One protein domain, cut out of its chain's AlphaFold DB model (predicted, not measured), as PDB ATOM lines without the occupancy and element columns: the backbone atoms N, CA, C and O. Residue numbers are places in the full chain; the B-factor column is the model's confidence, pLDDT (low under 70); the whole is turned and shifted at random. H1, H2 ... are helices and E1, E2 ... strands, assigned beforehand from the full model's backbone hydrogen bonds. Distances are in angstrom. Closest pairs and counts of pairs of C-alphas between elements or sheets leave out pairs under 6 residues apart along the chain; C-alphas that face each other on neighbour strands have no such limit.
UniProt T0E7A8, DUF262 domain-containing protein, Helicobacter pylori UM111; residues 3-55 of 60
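This is residues 3 to 55 of the 60 residues of the protein "DUF262 domain-containing protein" of Helicobacter pylori UM111 (UniProt T0E7A8). A small two-stranded hairpin, E1 and E2, forms one end of an open, elongated model; the long helix H1 runs away from it, and the shorter helix H2 folds back at the far end to make a helical hairpin with H1. The first part of H1, residues 19 to 25, stands free, and H2 is apart from both strands. The printed part has 53 residues with two named strands and then two named helices, in the order E1, E2, H1, H2; the sheet, E1 - E2, is antiparallel and the class is mixed, helices and strands. The whole is loose, with a radius of gyration of the C-alphas of 12.9 A and spans of 37 by 23 by 14 A.

E1 is residues 3 to 5, beginning at C-alpha 3 (207.220, 179.310, 201.249). E2 is residues 13 to 17, 11.7 A long. H1 is residues 19 to 35, 24.7 A long, from C-alpha 19 at (202.772, 175.095, 193.008). H2 is residues 38 to 48, 14.8 A long, ending at C-alpha 48 (199.823, 191.068, 189.578).

E1 and E2 form an antiparallel hairpin, with 150 degrees between their directions; C-alphas 5 and 13 face each other at 4.5 A. Within hydrogen-bond range are N 14 and O 4, 2.8 A, and N 4 and O 14, 3.0 A. A tight link of one residue joins E2 to H1. H1 is apart from E1. H1 touches H2 with residues 29 to 34 alone; the closest C-alphas, those of Ala 33 and Lys 41, are 5.4 A apart. This helical hairpin has a shallow tilt of 21 degrees, opposite ways. In H1 every O i to N i+4 pair is within hydrogen-bond range, in H2 6 of 7. After H2, residues 49 to 50 pair with residues 53 to 54, antiparallel, in stretches too short to be named.

The two C-alphas farthest apart, those of Glu 7 and Asn 37, are 37.3 A apart. The printed part has no cut and no long link. The mean pLDDT of the printed part is 79.2; residues 47 to 55 are under 70.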
ATOM      1  N   VAL A   3     206.368 178.314 201.901       89.06
ATOM      2  CA  VAL A   3     207.220 179.310 201.249       89.06
ATOM      3  C   VAL A   3     208.461 179.573 202.096       89.06
ATOM      4  O   VAL A   3     208.389 179.516 203.325       89.06
ATOM      5  N   ALA A   4     209.582 179.881 201.451       90.81
ATOM      6  CA  ALA A   4     210.809 180.345 202.098       90.81
ATOM      7  C   ALA A   4     211.225 181.701 201.536       90.81
ATOM      8  O   ALA A   4     210.813 182.076 200.444       90.81
ATOM      9  N   LYS A   5     212.018 182.466 202.291       91.62
ATOM     10  CA  LYS A   5     212.619 183.688 201.744       91.62
ATOM     11  C   LYS A   5     213.583 183.301 200.634       91.62
ATOM     12  O   LYS A   5     214.409 182.422 200.854       91.62
ATOM     13  N   ASN A   6     213.489 183.996 199.509       89.69
ATOM     14  CA  ASN A   6     214.409 183.788 198.406       89.69
ATOM     15  C   ASN A   6     215.829 184.224 198.807       89.69
ATOM     16  O   ASN A   6     216.009 185.255 199.474       89.69
ATOM     17  N   GLU A   7     216.823 183.409 198.446       87.50
ATOM     18  CA  GLU A   7     218.223 183.617 198.840       87.50
ATOM     19  C   GLU A   7     218.823 184.868 198.183       87.50
ATOM     20  O   GLU A   7     219.490 185.662 198.855       87.50
ATOM     21  N   ASP A   8     218.507 185.094 196.908       88.75
ATOM     22  CA  ASP A   8     219.045 186.192 196.102       88.75
ATOM     23  C   ASP A   8     218.312 187.518 196.352       88.75
ATOM     24  O   ASP A   8     218.900 188.604 196.352       88.75
ATOM     25  N   ASN A   9     217.005 187.450 196.601       85.88
ATOM     26  CA  ASN A   9     216.142 188.600 196.797       85.88
ATOM     27  C   ASN A   9     215.270 188.439 198.042       85.88
ATOM     28  O   ASN A   9     214.155 187.931 198.001       85.88
ATOM     29  N   LYS A  10     215.725 189.037 199.147       85.81
ATOM     30  CA  LYS A  10     215.036 189.009 200.450       85.81
ATOM     31  C   LYS A  10     213.628 189.624 200.461       85.81
ATOM     32  O   LYS A  10     212.947 189.527 201.483       85.81
ATOM     33  N   LYS A  11     213.209 190.306 199.387       84.75
ATOM     34  CA  LYS A  11     211.840 190.826 199.221       84.75
ATOM     35  C   LYS A  11     210.895 189.814 198.562       84.75
ATOM     36  O   LYS A  11     209.693 190.063 198.551       84.75
ATOM     37  N   LEU A  12     211.423 188.723 198.012       83.44
ATOM     38  CA  LEU A  12     210.675 187.659 197.352       83.44
ATOM     39  C   LEU A  12     210.662 186.387 198.205       83.44
ATOM     40  O   LEU A  12     211.445 186.226 199.148       83.44
ATOM     41  N   TYR A  13     209.739 185.496 197.862       85.88
ATOM     42  CA  TYR A  13     209.577 184.201 198.502       85.88
ATOM     43  C   TYR A  13     209.543 183.103 197.446       85.88
ATOM     44  O   TYR A  13     208.820 183.227 196.460       85.88
ATOM     45  N   ASP A  14     210.273 182.024 197.704       85.50
ATOM     46  CA  ASP A  14     210.244 180.811 196.901       85.50
ATOM     47  C   ASP A  14     209.117 179.905 197.379       85.50
ATOM     48  O   ASP A  14     208.924 179.689 198.581       85.50
ATOM     49  N   ILE A  15     208.362 179.364 196.429       88.31
ATOM     50  CA  ILE A  15     207.299 178.403 196.708       88.31
ATOM     51  C   ILE A  15     207.942 177.018 196.819       88.31
ATOM     52  O   ILE A  15     208.391 176.457 195.824       88.31
ATOM     53  N   ILE A  16     207.967 176.456 198.029       88.88
ATOM     54  CA  ILE A  16     208.528 175.121 198.300       88.88
ATOM     55  C   ILE A  16     207.487 174.029 198.022       88.88
ATOM     56  O   ILE A  16     207.809 172.952 197.536       88.88
ATOM     57  N   ASP A  17     206.219 174.306 198.334       90.25
ATOM     58  CA  ASP A  17     205.106 173.379 198.128       90.25
ATOM     59  C   ASP A  17     203.825 174.132 197.741       90.25
ATOM     60  O   ASP A  17     203.571 175.250 198.200       90.25
ATOM     61  N   GLY A  18     202.962 173.482 196.961       87.75
ATOM     62  CA  GLY A  18     201.670 174.021 196.541       87.75
ATOM     63  C   GLY A  18     201.716 174.804 195.233       87.75
ATOM     64  O   GLY A  18     200.897 175.704 195.046       87.75
ATOM     65  N   GLN A  19     202.627 174.455 194.322       86.25
ATOM     66  CA  GLN A  19     202.772 175.095 193.008       86.25
ATOM     67  C   GLN A  19     201.446 175.161 192.239       86.25
ATOM     68  O   GLN A  19     200.987 176.247 191.900       86.25
ATOM     69  N   GLN A  20     200.750 174.027 192.081       87.06
ATOM     70  CA  GLN A  20     199.460 173.983 191.374       87.06
ATOM     71  C   GLN A  20     198.412 174.901 192.008       87.06
ATOM     72  O   GLN A  20     197.714 175.633 191.311       87.06
ATOM     73  N   ARG A  21     198.320 174.900 193.342       89.81
ATOM     74  CA  ARG A  21     197.374 175.755 194.065       89.81
ATOM     75  C   ARG A  21     197.711 177.235 193.867       89.81
ATOM     76  O   ARG A  21     196.792 178.038 193.727       89.81
ATOM     77  N   THR A  22     198.997 177.586 193.807       89.31
ATOM     78  CA  THR A  22     199.448 178.957 193.524       89.31
ATOM     79  C   THR A  22     199.077 179.376 192.111       89.31
ATOM     80  O   THR A  22     198.493 180.441 191.937       89.31
ATOM     81  N   THR A  23     199.325 178.519 191.119       86.94
ATOM     82  CA  THR A  23     198.949 178.774 189.725       86.94
ATOM     83  C   THR A  23     197.445 178.991 189.586       86.94
ATOM     84  O   THR A  23     197.023 179.944 188.937       86.94
ATOM     85  N   THR A  24     196.620 178.174 190.246       89.69
ATOM     86  CA  THR A  24     195.160 178.350 190.234       89.69
ATOM     87  C   THR A  24     194.741 179.692 190.825       89.69
ATOM     88  O   THR A  24     193.952 180.408 190.215       89.69
ATOM     89  N   ILE A  25     195.287 180.066 191.986       88.31
ATOM     90  CA  ILE A  25     195.000 181.363 192.613       88.31
ATOM     91  C   ILE A  25     195.424 182.507 191.688       88.31
ATOM     92  O   ILE A  25     194.664 183.451 191.493       88.31
ATOM     93  N   PHE A  26     196.600 182.402 191.073       84.38
ATOM     94  CA  PHE A  26     197.112 183.401 190.145       84.38
ATOM     95  C   PHE A  26     196.211 183.576 188.915       84.38
ATOM     96  O   PHE A  26     195.872 184.702 188.562       84.38
ATOM     97  N   MET A  27     195.757 182.477 188.304       86.38
ATOM     98  CA  MET A  27     194.822 182.517 187.174       86.38
ATOM     99  C   MET A  27     193.482 183.155 187.561       86.38
ATOM    100  O   MET A  27     192.969 183.995 186.826       86.38
ATOM    101  N   LEU A  28     192.931 182.801 188.727       86.75
ATOM    102  CA  LEU A  28     191.681 183.388 189.215       86.75
ATOM    103  C   LEU A  28     191.825 184.890 189.463       86.75
ATOM    104  O   LEU A  28     190.989 185.666 189.009       86.75
ATOM    105  N   LEU A  29     192.903 185.314 190.128       83.19
ATOM    106  CA  LEU A  29     193.190 186.731 190.343       83.19
ATOM    107  C   LEU A  29     193.354 187.477 189.016       83.19
ATOM    108  O   LEU A  29     192.843 188.585 188.886       83.19
ATOM    109  N   HIS A  30     194.011 186.872 188.023       80.44
ATOM    110  CA  HIS A  30     194.170 187.460 186.694       80.44
ATOM    111  C   HIS A  30     192.824 187.699 185.997       80.44
ATOM    112  O   HIS A  30     192.581 188.790 185.483       80.44
ATOM    113  N   ILE A  31     191.938 186.701 186.001       83.06
ATOM    114  CA  ILE A  31     190.606 186.810 185.390       83.06
ATOM    115  C   ILE A  31     189.777 187.874 186.115       83.06
ATOM    116  O   ILE A  31     189.262 188.790 185.478       83.06
ATOM    117  N   LEU A  32     189.724 187.811 187.449       81.44
ATOM    118  CA  LEU A  32     188.968 188.764 188.266       81.44
ATOM    119  C   LEU A  32     189.474 190.201 188.091       81.44
ATOM    120  O   LEU A  32     188.673 191.128 187.999       81.44
ATOM    121  N   ALA A  33     190.790 190.396 187.981       76.94
ATOM    122  CA  ALA A  33     191.371 191.701 187.687       76.94
ATOM    123  C   ALA A  33     190.909 192.243 186.328       76.94
ATOM    124  O   ALA A  33     190.716 193.444 186.182       76.94
ATOM    125  N   ASN A  34     190.729 191.388 185.321       75.38
ATOM    126  CA  ASN A  34     190.321 191.818 183.984       75.38
ATOM    127  C   ASN A  34     188.820 192.136 183.879       75.38
ATOM    128  O   ASN A  34     188.439 192.976 183.060       75.38
ATOM    129  N   GLU A  35     187.982 191.539 184.726       77.44
ATOM    130  CA  GLU A  35     186.536 191.805 184.784       77.44
ATOM    131  C   GLU A  35     186.159 192.981 185.702       77.44
ATOM    132  O   GLU A  35     185.052 193.510 185.626       77.44
ATOM    133  N   GLN A  36     187.090 193.440 186.540       71.31
ATOM    134  CA  GLN A  36     186.894 194.555 187.465       71.31
ATOM    135  C   GLN A  36     186.755 195.930 186.775       71.31
ATOM    136  O   GLN A  36     187.242 196.160 185.661       71.31
ATOM    137  N   ASN A  37     186.119 196.879 187.472       73.69
ATOM    138  CA  ASN A  37     186.063 198.286 187.060       73.69
ATOM    139  C   ASN A  37     187.469 198.918 187.085       73.69
ATOM    140  O   ASN A  37     188.343 198.471 187.823       73.69
ATOM    141  N   GLU A  38     187.695 199.990 186.318       74.88
ATOM    142  CA  GLU A  38     189.035 200.590 186.124       74.88
ATOM    143  C   GLU A  38     189.774 200.958 187.427       74.88
ATOM    144  O   GLU A  38     190.998 200.829 187.507       74.88
ATOM    145  N   LYS A  39     189.043 201.360 188.477       75.75
ATOM    146  CA  LYS A  39     189.623 201.622 189.807       75.75
ATOM    147  C   LYS A  39     190.184 200.359 190.464       75.75
ATOM    148  O   LYS A  39     191.306 200.378 190.961       75.75
ATOM    149  N   ASP A  40     189.428 199.271 190.431       70.06
ATOM    150  CA  ASP A  40     189.805 198.008 191.071       70.06
ATOM    151  C   ASP A  40     190.886 197.289 190.248       70.06
ATOM    152  O   ASP A  40     191.846 196.748 190.796       70.06
ATOM    153  N   LYS A  41     190.823 197.425 188.916       72.25
ATOM    154  CA  LYS A  41     191.889 197.045 187.980       72.25
ATOM    155  C   LYS A  41     193.233 197.657 188.342       72.25
ATOM    156  O   LYS A  41     194.240 196.956 188.299       72.25
ATOM    157  N   GLN A  42     193.279 198.950 188.669       72.75
ATOM    158  CA  GLN A  42     194.533 199.609 189.042       72.75
ATOM    159  C   GLN A  42     195.137 199.028 190.320       72.75
ATOM    160  O   GLN A  42     196.349 198.822 190.366       72.75
ATOM    161  N   GLU A  43     194.321 198.751 191.338       72.12
ATOM    162  CA  GLU A  43     194.809 198.197 192.602       72.12
ATOM    163  C   GLU A  43     195.286 196.754 192.419       72.12
ATOM    164  O   GLU A  43     196.416 196.427 192.779       72.12
ATOM    165  N   THR A  44     194.495 195.914 191.747       70.31
ATOM    166  CA  THR A  44     194.854 194.514 191.483       70.31
ATOM    167  C   THR A  44     196.083 194.399 190.572       70.31
ATOM    168  O   THR A  44     196.940 193.534 190.776       70.31
ATOM    169  N   ARG A  45     196.252 195.323 189.613       70.38
ATOM    170  CA  ARG A  45     197.441 195.367 188.749       70.38
ATOM    171  C   ARG A  45     198.742 195.606 189.519       70.38
ATOM    172  O   ARG A  45     199.753 195.059 189.101       70.38
ATOM    173  N   LYS A  46     198.740 196.343 190.637       71.69
ATOM    174  CA  LYS A  46     199.957 196.564 191.452       71.69
ATOM    175  C   LYS A  46     200.538 195.267 192.014       71.69
ATOM    176  O   LYS A  46     201.748 195.176 192.197       71.69
ATOM    177  N   TYR A  47     199.678 194.293 192.305       67.44
ATOM    178  CA  TYR A  47     200.079 193.012 192.888       67.44
ATOM    179  C   TYR A  47     200.353 191.948 191.823       67.44
ATOM    180  O   TYR A  47     201.184 191.074 192.042       67.44
ATOM    181  N   LEU A  48     199.669 192.024 190.677       68.12
ATOM    182  CA  LEU A  48     199.823 191.068 189.578       68.12
ATOM    183  C   LEU A  48     200.933 191.434 188.584       68.12
ATOM    184  O   LEU A  48     201.528 190.541 187.985       68.12
ATOM    185  N   TYR A  49     201.208 192.725 188.392       64.06
ATOM    186  CA  TYR A  49     202.158 193.217 187.397       64.06
ATOM    187  C   TYR A  49     203.315 193.937 188.082       64.06
ATOM    188  O   TYR A  49     203.132 194.944 188.767       64.06
ATOM    189  N   GLN A  50     204.534 193.472 187.821       65.44
ATOM    190  CA  GLN A  50     205.755 194.165 188.215       65.44
ATOM    191  C   GLN A  50     206.446 194.671 186.946       65.44
ATOM    192  O   GLN A  50     206.754 193.896 186.049       65.44
ATOM    193  N   LYS A  51     206.664 195.991 186.839       61.94
ATOM    194  CA  LYS A  51     207.293 196.641 185.666       61.94
ATOM    195  C   LYS A  51     206.600 196.371 184.313       61.94
ATOM    196  O   LYS A  51     207.250 196.401 183.277       61.94
ATOM    197  N   GLY A  52     205.285 196.151 184.314       58.41
ATOM    198  CA  GLY A  52     204.512 195.929 183.086       58.41
ATOM    199  C   GLY A  52     204.531 194.489 182.567       58.41
ATOM    200  O   GLY A  52     203.815 194.197 181.614       58.41
ATOM    201  N   GLU A  53     205.263 193.583 183.220       57.09
ATOM    202  CA  GLU A  53     205.239 192.151 182.922       57.09
ATOM    203  C   GLU A  53     204.443 191.397 183.996       57.09
ATOM    204  O   GLU A  53     204.611 191.607 185.203       57.09
ATOM    205  N   LEU A  54     203.536 190.529 183.546       60.69
ATOM    206  CA  LEU A  54     202.800 189.602 184.399       60.69
ATOM    207  C   LEU A  54     203.680 188.358 184.594       60.69
ATOM    208  O   LEU A  54     203.762 187.526 183.689       60.69
ATOM    209  N   LYS A  55     204.361 188.231 185.735       63.81
ATOM    210  CA  LYS A  55     205.333 187.148 185.951       63.81
ATOM    211  C   LYS A  55     205.086 186.424 187.275       63.81
ATOM    212  O   LYS A  55     205.302 186.983 188.345       63.81
TER     213      LYS A  55